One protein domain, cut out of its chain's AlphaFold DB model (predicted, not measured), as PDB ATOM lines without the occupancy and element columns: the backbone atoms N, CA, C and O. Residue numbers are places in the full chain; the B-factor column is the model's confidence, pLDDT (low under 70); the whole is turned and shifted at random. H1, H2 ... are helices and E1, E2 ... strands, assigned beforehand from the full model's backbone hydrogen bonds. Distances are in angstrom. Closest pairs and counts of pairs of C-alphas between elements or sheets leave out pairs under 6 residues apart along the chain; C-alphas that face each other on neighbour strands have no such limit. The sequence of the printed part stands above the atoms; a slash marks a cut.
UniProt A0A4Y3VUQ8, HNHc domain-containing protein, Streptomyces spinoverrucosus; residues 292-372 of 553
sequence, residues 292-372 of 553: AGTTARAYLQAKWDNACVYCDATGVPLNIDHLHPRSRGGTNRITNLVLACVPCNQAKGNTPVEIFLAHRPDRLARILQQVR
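AT A GLANCE: This is residues 292 to 372 of the 553 residues of the protein "HNHc domain-containing protein" of Streptomyces spinoverrucosus (UniProt A0A4Y3VUQ8). A small hairpin of two short antiparallel strands, E1 and E2, stands in the middle, with a short helix on either side of it: H1 beside E2, and H2 beside E1. H3 and H4 are near each other and apart from the strands, beyond the hairpin, and two long stretches without a named element, residues 304 to 317 and 323 to 336, lead into and between the strands. The printed part has 81 residues, with four named helices and two named strands in the order H1, E1, E2, H2, H3, H4; the class is mixed, helices and strands, though under half of the residues are in named elements. The whole is compact, with a radius of gyration of the C-alphas of 11.8 A, and rounded, spanning 35 by 27 by 22 A.

IN THESE COORDINATES: E1 is residues 318 to 322, 12.9 A from first to last C-alpha, and E2 is residues 337 to 341, 13.2 A. C-alpha 318 is at (140.842, 281.809, 206.354). H2, residues 342 to 348, is 10.0 A long. H1, residues 296 to 303, begins with C-alpha 296 at (130.855, 280.033, 214.688) and is 10.3 A long. H3, residues 353 to 356, is 4.9 A long. H4, residues 361 to 368, is 10.3 A long and ends with C-alpha 368 at (130.488, 298.299, 210.151).

HOW THE PARTS SIT: E1 and E2 are antiparallel neighbours in a hairpin, with 138 degrees between their directions. N 319 and O 340 are 2.8 A apart and N 338 and O 321 are 3.0 A apart, both within hydrogen-bond range. The closest C-alphas of H1 and E2 are those of Leu 300 and Val 338, 6.5 A apart. The closest of E1 and H2 are those of Asp 321 and Asn 345, 6.4 A apart. H1 and H2 are apart. H2 and H3 are close but not clearly touching, with the C-alphas of Lys 348 and Phe 356 closest at 6.0 A. H3 and H4 are also close but not clearly touching, with the C-alphas of Glu 354 and Leu 364 closest at 6.7 A. E1 and H3 are only just apart, at 8.5 A. In H1, H2 and H4 every O i to N i+4 pair is within hydrogen-bond range; H3 is too short for such a pair.

THE WHOLE: The two C-alphas farthest apart are those of Gly 293 and His 359, at 37.7 A. The printed part has no cut. The links H1 to E1 and E1 to E2 are long, with 14 residues each; the other three are tight. The mean pLDDT of the printed part is 90.5, and no printed residue is under 70.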
ATOM      1  N   ALA A 292     122.556 278.288 216.635       76.94
ATOM      2  CA  ALA A 292     121.795 277.061 216.841       76.94
ATOM      3  C   ALA A 292     121.991 276.114 215.646       76.94
ATOM      4  O   ALA A 292     121.817 276.512 214.498       76.94
ATOM      5  N   GLY A 293     122.426 274.882 215.921       78.12
ATOM      6  CA  GLY A 293     122.715 273.884 214.887       78.12
ATOM      7  C   GLY A 293     123.954 274.164 214.024       78.12
ATOM      8  O   GLY A 293     124.182 273.437 213.063       78.12
ATOM      9  N   THR A 294     124.777 275.177 214.330       83.75
ATOM     10  CA  THR A 294     125.968 275.509 213.529       83.75
ATOM     11  C   THR A 294     127.164 275.937 214.383       83.75
ATOM     12  O   THR A 294     127.054 276.279 215.559       83.75
ATOM     13  N   THR A 295     128.358 275.926 213.794       87.38
ATOM     14  CA  THR A 295     129.562 276.440 214.459       87.38
ATOM     15  C   THR A 295     129.777 277.910 214.118       87.38
ATOM     16  O   THR A 295     129.379 278.384 213.058       87.38
ATOM     17  N   ALA A 296     130.490 278.645 214.979       86.06
ATOM     18  CA  ALA A 296     130.855 280.033 214.688       86.06
ATOM     19  C   ALA A 296     131.614 280.173 213.358       86.06
ATOM     20  O   ALA A 296     131.412 281.145 212.640       86.06
ATOM     21  N   ARG A 297     132.469 279.202 213.011       89.31
ATOM     22  CA  ARG A 297     133.185 279.206 211.731       89.31
ATOM     23  C   ARG A 297     132.232 278.978 210.560       89.31
ATOM     24  O   ARG A 297     132.274 279.778 209.637       89.31
ATOM     25  N   ALA A 298     131.381 277.954 210.617       85.62
ATOM     26  CA  ALA A 298     130.424 277.658 209.549       85.62
ATOM     27  C   ALA A 298     129.450 278.827 209.321       85.62
ATOM     28  O   ALA A 298     129.235 279.243 208.187       85.62
ATOM     29  N   TYR A 299     128.961 279.444 210.400       86.88
ATOM     30  CA  TYR A 299     128.168 280.670 210.326       86.88
ATOM     31  C   TYR A 299     128.924 281.812 209.632       86.88
ATOM     32  O   TYR A 299     128.382 282.474 208.753       86.88
ATOM     33  N   LEU A 300     130.186 282.056 210.010       89.81
ATOM     34  CA  LEU A 300     130.998 283.104 209.388       89.81
ATOM     35  C   LEU A 300     131.318 282.801 207.920       89.81
ATOM     36  O   LEU A 300     131.402 283.736 207.134       89.81
ATOM     37  N   GLN A 301     131.484 281.532 207.547       89.50
ATOM     38  CA  GLN A 301     131.677 281.124 206.155       89.50
ATOM     39  C   GLN A 301     130.439 281.422 205.320       89.50
ATOM     40  O   GLN A 301     130.573 282.085 204.303       89.50
ATOM     41  N   ALA A 302     129.253 281.024 205.785       85.44
ATOM     42  CA  ALA A 302     128.002 281.339 205.101       85.44
ATOM     43  C   ALA A 302     127.747 282.854 205.026       85.44
ATOM     44  O   ALA A 302     127.295 283.360 204.011       85.44
ATOM     45  N   LYS A 303     128.066 283.596 206.093       84.69
ATOM     46  CA  LYS A 303     127.848 285.048 206.159       84.69
ATOM     47  C   LYS A 303     128.752 285.852 205.217       84.69
ATOM     48  O   LYS A 303     128.358 286.923 204.767       84.69
ATOM     49  N   TRP A 304     129.990 285.405 205.031       86.69
ATOM     50  CA  TRP A 304     131.020 286.132 204.283       86.69
ATOM     51  C   TRP A 304     131.400 285.418 202.984       86.69
ATOM     52  O   TRP A 304     132.519 285.599 202.508       86.69
ATOM     53  N   ASP A 305     130.511 284.565 202.469       88.25
ATOM     54  CA  ASP A 305     130.679 283.795 201.229       88.25
ATOM     55  C   ASP A 305     132.022 283.052 201.140       88.25
ATOM     56  O   ASP A 305     132.650 282.950 200.089       88.25
ATOM     57  N   ASN A 306     132.501 282.561 202.290       91.19
ATOM     58  CA  ASN A 306     133.803 281.916 202.458       91.19
ATOM     59  C   ASN A 306     134.968 282.713 201.822       91.19
ATOM     60  O   ASN A 306     135.929 282.134 201.310       91.19
ATOM     61  N   ALA A 307     134.888 284.044 201.879       93.69
ATOM     62  CA  ALA A 307     135.871 284.979 201.354       93.69
ATOM     63  C   ALA A 307     136.522 285.800 202.476       93.69
ATOM     64  O   ALA A 307     135.986 285.979 203.577       93.69
ATOM     65  N   CYS A 308     137.712 286.338 202.209       96.12
ATOM     66  CA  CYS A 308     138.331 287.293 203.114       96.12
ATOM     67  C   CYS A 308     137.568 288.623 203.109       96.12
ATOM     68  O   CYS A 308     137.541 289.326 202.111       96.12
ATOM     69  N   VAL A 309     137.087 289.069 204.266       95.25
ATOM     70  CA  VAL A 309     136.335 290.332 204.390       95.25
ATOM     71  C   VAL A 309     137.157 291.574 203.995       95.25
ATOM     72  O   VAL A 309     136.621 292.593 203.547       95.25
ATOM     73  N   TYR A 310     138.483 291.508 204.133       95.62
ATOM     74  CA  TYR A 310     139.380 292.640 203.895       95.62
ATOM     75  C   TYR A 310     139.854 292.776 202.442       95.62
ATOM     76  O   TYR A 310     140.082 293.904 202.000       95.62
ATOM     77  N   CYS A 311     139.989 291.670 201.703       94.81
ATOM     78  CA  CYS A 311     140.508 291.671 200.328       94.81
ATOM     79  C   CYS A 311     139.727 290.801 199.329       94.81
ATOM     80  O   CYS A 311     140.152 290.698 198.189       94.81
ATOM     81  N   ASP A 312     138.627 290.178 199.750       95.38
ATOM     82  CA  ASP A 312     137.757 289.277 198.974       95.38
ATOM     83  C   ASP A 312     138.426 288.001 198.431       95.38
ATOM     84  O   ASP A 312     137.815 287.266 197.665       95.38
ATOM     85  N   ALA A 313     139.652 287.679 198.862       94.38
ATOM     86  CA  ALA A 313     140.311 286.432 198.476       94.38
ATOM     87  C   ALA A 313     139.487 285.198 198.893       94.38
ATOM     88  O   ALA A 313     139.146 285.045 200.072       94.38
ATOM     89  N   THR A 314     139.227 284.310 197.933       94.31
ATOM     90  CA  THR A 314     138.549 283.013 198.087       94.31
ATOM     91  C   THR A 314     139.537 281.864 197.859       94.31
ATOM     92  O   THR A 314     140.656 282.078 197.397       94.31
ATOM     93  N   GLY A 315     139.175 280.635 198.251       91.38
ATOM     94  CA  GLY A 315     140.021 279.444 198.039       91.38
ATOM     95  C   GLY A 315     141.328 279.406 198.848       91.38
ATOM     96  O   GLY A 315     142.133 278.496 198.678       91.38
ATOM     97  N   VAL A 316     141.544 280.368 199.750       93.19
ATOM     98  CA  VAL A 316     142.733 280.464 200.612       93.19
ATOM     99  C   VAL A 316     142.409 280.099 202.065       93.19
ATOM    100  O   VAL A 316     141.258 280.217 202.487       93.19
ATOM    101  N   PRO A 317     143.402 279.718 202.891       93.44
ATOM    102  CA  PRO A 317     143.186 279.526 204.322       93.44
ATOM    103  C   PRO A 317     142.674 280.803 205.012       93.44
ATOM    104  O   PRO A 317     143.340 281.845 205.011       93.44
ATOM    105  N   LEU A 318     141.492 280.710 205.635       95.75
ATOM    106  CA  LEU A 318     140.842 281.809 206.354       95.75
ATOM    107  C   LEU A 318     140.887 281.616 207.877       95.75
ATOM    108  O   LEU A 318     140.498 280.584 208.441       95.75
ATOM    109  N   ASN A 319     141.297 282.676 208.562       95.44
ATOM    110  CA  ASN A 319     141.309 282.786 210.011       95.44
ATOM    111  C   ASN A 319     140.102 283.594 210.486       95.44
ATOM    112  O   ASN A 319     139.606 284.473 209.786       95.44
ATOM    113  N   ILE A 320     139.662 283.327 211.715       96.06
ATOM    114  CA  ILE A 320     138.695 284.191 212.390       96.06
ATOM    115  C   ILE A 320     139.468 285.363 213.000       96.06
ATOM    116  O   ILE A 320     140.336 285.146 213.849       96.06
ATOM    117  N   ASP A 321     139.140 286.583 212.584       94.88
ATOM    118  CA  ASP A 321     139.710 287.825 213.108       94.88
ATOM    119  C   ASP A 321     138.660 288.648 213.876       94.88
ATOM    120  O   ASP A 321     137.455 288.530 213.649       94.88
ATOM    121  N   HIS A 322     139.127 289.484 214.805       94.31
ATOM    122  CA  HIS A 322     138.307 290.401 215.593       94.31
ATOM    123  C   HIS A 322     138.358 291.810 215.007       94.31
ATOM    124  O   HIS A 322     139.399 292.462 215.104       94.31
ATOM    125  N   LEU A 323     137.234 292.334 214.513       92.88
ATOM    126  CA  LEU A 323     137.141 293.699 213.968       92.88
ATOM    127  C   LEU A 323     137.651 294.747 214.962       92.88
ATOM    128  O   LEU A 323     138.570 295.511 214.659       92.88
ATOM    129  N   HIS A 324     137.131 294.697 216.189       90.75
ATOM    130  CA  HIS A 324     137.723 295.346 217.346       90.75
ATOM    131  C   HIS A 324     138.605 294.332 218.100       90.75
ATOM    132  O   HIS A 324     138.073 293.384 218.688       90.75
ATOM    133  N   PRO A 325     139.942 294.495 218.126       90.44
ATOM    134  CA  PRO A 325     140.862 293.504 218.678       90.44
ATOM    135  C   PRO A 325     140.642 293.222 220.166       90.44
ATOM    136  O   PRO A 325     140.432 294.129 220.978       90.44
ATOM    137  N   ARG A 326     140.800 291.957 220.581       86.50
ATOM    138  CA  ARG A 326     140.667 291.538 221.996       86.50
ATOM    139  C   ARG A 326     141.594 292.299 222.946       86.50
ATOM    140  O   ARG A 326     141.213 292.594 224.083       86.50
ATOM    141  N   SER A 327     142.802 292.626 222.485       81.12
ATOM    142  CA  SER A 327     143.784 293.417 223.237       81.12
ATOM    143  C   SER A 327     143.316 294.850 223.513       81.12
ATOM    144  O   SER A 327     143.753 295.435 224.501       81.12
ATOM    145  N   ARG A 328     142.395 295.384 222.699       81.62
ATOM    146  CA  ARG A 328     141.842 296.743 222.812       81.62
ATOM    147  C   ARG A 328     140.425 296.812 223.375       81.62
ATOM    148  O   ARG A 328     139.964 297.900 223.676       81.62
ATOM    149  N   GLY A 329     139.781 295.674 223.629       76.50
ATOM    150  CA  GLY A 329     138.424 295.651 224.190       76.50
ATOM    151  C   GLY A 329     137.493 294.641 223.535       76.50
ATOM    152  O   GLY A 329     136.480 294.304 224.139       76.50
ATOM    153  N   GLY A 330     137.885 294.097 222.379       84.44
ATOM    154  CA  GLY A 330     137.108 293.179 221.550       84.44
ATOM    155  C   GLY A 330     136.437 292.039 222.293       84.44
ATOM    156  O   GLY A 330     137.056 291.392 223.146       84.44
ATOM    157  N   THR A 331     135.184 291.767 221.931       84.00
ATOM    158  CA  THR A 331     134.426 290.609 222.423       84.00
ATOM    159  C   THR A 331     134.498 289.454 221.425       84.00
ATOM    160  O   THR A 331     134.795 289.664 220.254       84.00
ATOM    161  N   ASN A 332     134.192 288.236 221.873       87.38
ATOM    162  CA  ASN A 332     134.021 287.074 220.989       87.38
ATOM    163  C   ASN A 332     132.583 286.958 220.447       87.38
ATOM    164  O   ASN A 332     132.174 285.876 220.040       87.38
ATOM    165  N   ARG A 333     131.786 288.035 220.492       84.38
ATOM    166  CA  ARG A 333     130.457 288.036 219.871       84.38
ATOM    167  C   ARG A 333     130.616 287.845 218.372       84.38
ATOM    168  O   ARG A 333     131.499 288.465 217.787       84.38
ATOM    169  N   ILE A 334     129.724 287.068 217.765       86.31
ATOM    170  CA  ILE A 334     129.765 286.763 216.330       86.31
ATOM    171  C   ILE A 334     129.792 288.031 215.459       86.31
ATOM    172  O   ILE A 334     130.445 288.060 214.427       86.31
ATOM    173  N   THR A 335     129.178 289.121 215.928       86.94
ATOM    174  CA  THR A 335     129.154 290.428 215.251       86.94
ATOM    175  C   THR A 335     130.491 291.174 215.263       86.94
ATOM    176  O   THR A 335     130.653 292.118 214.504       86.94
ATOM    177  N   ASN A 336     131.444 290.777 216.112       91.00
ATOM    178  CA  ASN A 336     132.813 291.302 216.131       91.00
ATOM    179  C   ASN A 336     133.803 290.362 215.416       91.00
ATOM    180  O   ASN A 336     135.002 290.636 215.424       91.00
ATOM    181  N   LEU A 337     133.328 289.238 214.867       92.88
ATOM    182  CA  LEU A 337     134.153 288.229 214.210       92.88
ATOM    183  C   LEU A 337     133.942 288.260 212.696       92.88
ATOM    184  O   LEU A 337     132.816 288.383 212.217       92.88
ATOM    185  N   VAL A 338     135.034 288.105 211.955       94.62
ATOM    186  CA  VAL A 338     135.045 288.033 210.488       94.62
ATOM    187  C   VAL A 338     136.027 286.978 210.003       94.62
ATOM    188  O   VAL A 338     136.888 286.536 210.766       94.62
ATOM    189  N   LEU A 339     135.910 286.586 208.735       95.88
ATOM    190  CA  LEU A 339     136.927 285.780 208.067       95.88
ATOM    191  C   LEU A 339     137.983 286.676 207.422       95.88
ATOM    192  O   LEU A 339     137.677 287.614 206.687       95.88
ATOM    193  N   ALA A 340     139.246 286.375 207.692       97.00
ATOM    194  CA  ALA A 340     140.387 287.082 207.137       97.00
ATOM    195  C   ALA A 340     141.439 286.084 206.652       97.00
ATOM    196  O   ALA A 340     141.788 285.152 207.376       97.00
ATOM    197  N   CYS A 341     141.978 286.289 205.450       97.50
ATOM    198  CA  CYS A 341     143.133 285.527 204.991       97.50
ATOM    199  C   CYS A 341     144.343 285.804 205.897       97.50
ATOM    200  O   CYS A 341     144.413 286.833 206.583       97.50
ATOM    201  N   VAL A 342     145.308 284.884 205.904       96.81
ATOM    202  CA  VAL A 342     146.503 284.993 206.755       96.81
ATOM    203  C   VAL A 342     147.246 286.332 206.570       96.81
ATOM    204  O   VAL A 342     147.496 286.975 207.594       96.81
ATOM    205  N   PRO A 343     147.516 286.824 205.339       97.25
ATOM    206  CA  PRO A 343     148.193 288.107 205.138       97.25
ATOM    207  C   PRO A 343     147.438 289.296 205.740       97.25
ATOM    208  O   PRO A 343     148.017 290.073 206.497       97.25
ATOM    209  N   CYS A 344     146.134 289.430 205.471       97.12
ATOM    210  CA  CYS A 344     145.359 290.556 205.994       97.12
ATOM    211  C   CYS A 344     145.200 290.490 207.516       97.12
ATOM    212  O   CYS A 344     145.295 291.516 208.185       97.12
ATOM    213  N   ASN A 345     144.992 289.295 208.074       96.50
ATOM    214  CA  ASN A 345     144.900 289.109 209.520       96.50
ATOM    215  C   ASN A 345     146.211 289.511 210.223       96.50
ATOM    216  O   ASN A 345     146.195 290.222 211.228       96.50
ATOM    217  N   GLN A 346     147.360 289.109 209.668       95.25
ATOM    218  CA  GLN A 346     148.675 289.494 210.186       95.25
ATOM    219  C   GLN A 346     148.944 290.996 210.030       95.25
ATOM    220  O   GLN A 346     149.390 291.625 210.990       95.25
ATOM    221  N   ALA A 347     148.620 291.578 208.870       95.88
ATOM    222  CA  ALA A 347     148.794 293.005 208.599       95.88
ATOM    223  C   ALA A 347     147.938 293.884 209.526       95.88
ATOM    224  O   ALA A 347     148.416 294.890 210.050       95.88
ATOM    225  N   LYS A 348     146.685 293.489 209.784       96.12
ATOM    226  CA  LYS A 348     145.814 294.191 210.729       96.12
ATOM    227  C   LYS A 348     146.307 294.036 212.166       96.12
ATOM    228  O   LYS A 348     146.339 295.014 212.919       96.12
ATOM    229  N   GLY A 349     146.675 292.822 212.574       93.38
ATOM    230  CA  GLY A 349     147.200 292.538 213.907       93.38
ATOM    231  C   GLY A 349     146.287 293.057 215.029       93.38
ATOM    232  O   GLY A 349     145.139 292.642 215.174       93.38
ATOM    233  N   ASN A 350     146.795 293.979 215.857       91.31
ATOM    234  CA  ASN A 350     146.037 294.590 216.960       91.31
ATOM    235  C   ASN A 350     145.423 295.963 216.621       91.31
ATOM    236  O   ASN A 350     144.988 296.682 217.532       91.31
ATOM    237  N   THR A 351     145.385 296.323 215.342       93.94
ATOM    238  CA  THR A 351     144.793 297.562 214.838       93.94
ATOM    239  C   THR A 351     143.274 297.395 214.698       93.94
ATOM    240  O   THR A 351     142.821 296.328 214.277       93.94
ATOM    241  N   PRO A 352     142.449 298.383 215.097       93.56
ATOM    242  CA  PRO A 352     141.004 298.331 214.939       93.56
ATOM    243  C   PRO A 352     140.686 298.444 213.448       93.56
ATOM    244  O   PRO A 352     141.446 299.074 212.704       93.56
ATOM    245  N   VAL A 353     139.600 297.815 213.003       94.25
ATOM    246  CA  VAL A 353     139.241 297.785 211.579       94.25
ATOM    247  C   VAL A 353     139.121 299.189 210.979       94.25
ATOM    248  O   VAL A 353     139.521 299.390 209.837       94.25
ATOM    249  N   GLU A 354     138.686 300.169 211.771       93.94
ATOM    250  CA  GLU A 354     138.518 301.568 211.373       93.94
ATOM    251  C   GLU A 354     139.841 302.217 210.957       93.94
ATOM    252  O   GLU A 354     139.887 302.984 210.005       93.94
ATOM    253  N   ILE A 355     140.936 301.878 211.644       95.06
ATOM    254  CA  ILE A 355     142.270 302.388 211.301       95.06
ATOM    255  C   ILE A 355     142.862 301.562 210.157       95.06
ATOM    256  O   ILE A 355     143.465 302.112 209.241       95.06
ATOM    257  N   PHE A 356     142.689 300.238 210.193       96.00
ATOM    258  CA  PHE A 356     143.248 299.342 209.180       96.00
ATOM    259  C   PHE A 356     142.668 299.610 207.782       96.00
ATOM    260  O   PHE A 356     143.406 299.617 206.800       96.00
ATOM    261  N   LEU A 357     141.366 299.888 207.700       96.00
ATOM    262  CA  LEU A 357     140.653 300.193 206.460       96.00
ATOM    263  C   LEU A 357     140.397 301.692 206.261       96.00
ATOM    264  O   LEU A 357     139.562 302.045 205.437       96.00
ATOM    265  N   ALA A 358     141.117 302.583 206.952       93.81
ATOM    266  CA  ALA A 358     140.956 304.032 206.770       93.81
ATOM    267  C   ALA A 358     141.140 304.473 205.301       93.81
ATOM    268  O   ALA A 358     140.513 305.422 204.849       93.81
ATOM    269  N   HIS A 359     141.959 303.737 204.545       93.75
ATOM    270  CA  HIS A 359     142.213 303.940 203.117       93.75
ATOM    271  C   HIS A 359     141.157 303.299 202.186       93.75
ATOM    272  O   HIS A 359     141.274 303.408 200.971       93.75
ATOM    273  N   ARG A 360     140.153 302.591 202.728       93.88
ATOM    274  CA  ARG A 360     139.042 301.952 201.989       93.88
ATOM    275  C   ARG A 360     137.706 302.198 202.711       93.88
ATOM    276  O   ARG A 360     137.154 301.260 203.302       93.88
ATOM    277  N   PRO A 361     137.188 303.437 202.687       92.94
ATOM    278  CA  PRO A 361     136.020 303.832 203.472       92.94
ATOM    279  C   PRO A 361     134.753 303.048 203.106       92.94
ATOM    280  O   PRO A 361     134.025 302.637 204.007       92.94
ATOM    281  N   ASP A 362     134.531 302.730 201.828       93.69
ATOM    282  CA  ASP A 362     133.329 301.998 201.388       93.69
ATOM    283  C   ASP A 362     133.287 300.576 201.955       93.69
ATOM    284  O   ASP A 362     132.273 300.102 202.476       93.69
ATOM    285  N   ARG A 363     134.439 299.895 201.937       92.69
ATOM    286  CA  ARG A 363     134.578 298.563 202.531       92.69
ATOM    287  C   ARG A 363     134.392 298.616 204.042       92.69
ATOM    288  O   ARG A 363     133.729 297.741 204.598       92.69
ATOM    289  N   LEU A 364     134.966 299.623 204.698       93.00
ATOM    290  CA  LEU A 364     134.788 299.837 206.129       93.00
ATOM    291  C   LEU A 364     133.306 300.040 206.475       93.00
ATOM    292  O   LEU A 364     132.809 299.376 207.384       93.00
ATOM    293  N   ALA A 365     132.592 300.885 205.728       90.56
ATOM    294  CA  ALA A 365     131.170 301.143 205.928       90.56
ATOM    295  C   ALA A 365     130.337 299.858 205.796       90.56
ATOM    296  O   ALA A 365     129.570 299.534 206.704       90.56
ATOM    297  N   ARG A 366     130.565 299.063 204.739       89.00
ATOM    298  CA  ARG A 366     129.894 297.765 204.527       89.00
ATOM    299  C   ARG A 366     130.104 296.799 205.696       89.00
ATOM    300  O   ARG A 366     129.176 296.115 206.118       89.00
ATOM    301  N   ILE A 367     131.322 296.741 206.237       89.38
ATOM    302  CA  ILE A 367     131.639 295.881 207.385       89.38
ATOM    303  C   ILE A 367     130.937 296.392 208.646       89.38
ATOM    304  O   ILE A 367     130.297 295.608 209.347       89.38
ATOM    305  N   LEU A 368     131.036 297.694 208.935       87.56
ATOM    306  CA  LEU A 368     130.488 298.299 210.151       87.56
ATOM    307  C   LEU A 368     128.958 298.254 210.207       87.56
ATOM    308  O   LEU A 368     128.418 298.081 211.298       87.56
ATOM    309  N   GLN A 369     128.261 298.305 209.066       83.31
ATOM    310  CA  GLN A 369     126.804 298.110 208.994       83.31
ATOM    311  C   GLN A 369     126.349 296.784 209.625       83.31
ATOM    312  O   GLN A 369     125.246 296.683 210.156       83.31
ATOM    313  N   GLN A 370     127.210 295.766 209.620       75.56
ATOM    314  CA  GLN A 370     126.902 294.445 210.164       75.56
ATOM    315  C   GLN A 370     127.382 294.250 211.614       75.56
ATOM    316  O   GLN A 370     127.152 293.186 212.210       75.56
ATOM    317  N   VAL A 371     128.058 295.245 212.201       76.62
ATOM    318  CA  VAL A 371     128.589 295.193 213.568       76.62
ATOM    319  C   VAL A 371     127.555 295.736 214.549       76.62
ATOM    320  O   VAL A 371     127.255 296.924 214.589       76.62
ATOM    321  N   ARG A 372     127.041 294.864 215.421       73.44
ATOM    322  CA  ARG A 372     126.181 295.278 216.542       73.44
ATOM    323  C   ARG A 372     127.008 295.756 217.738       73.44
ATOM    324  O   ARG A 372     128.079 295.208 218.019       73.44
TER     325      ARG A 372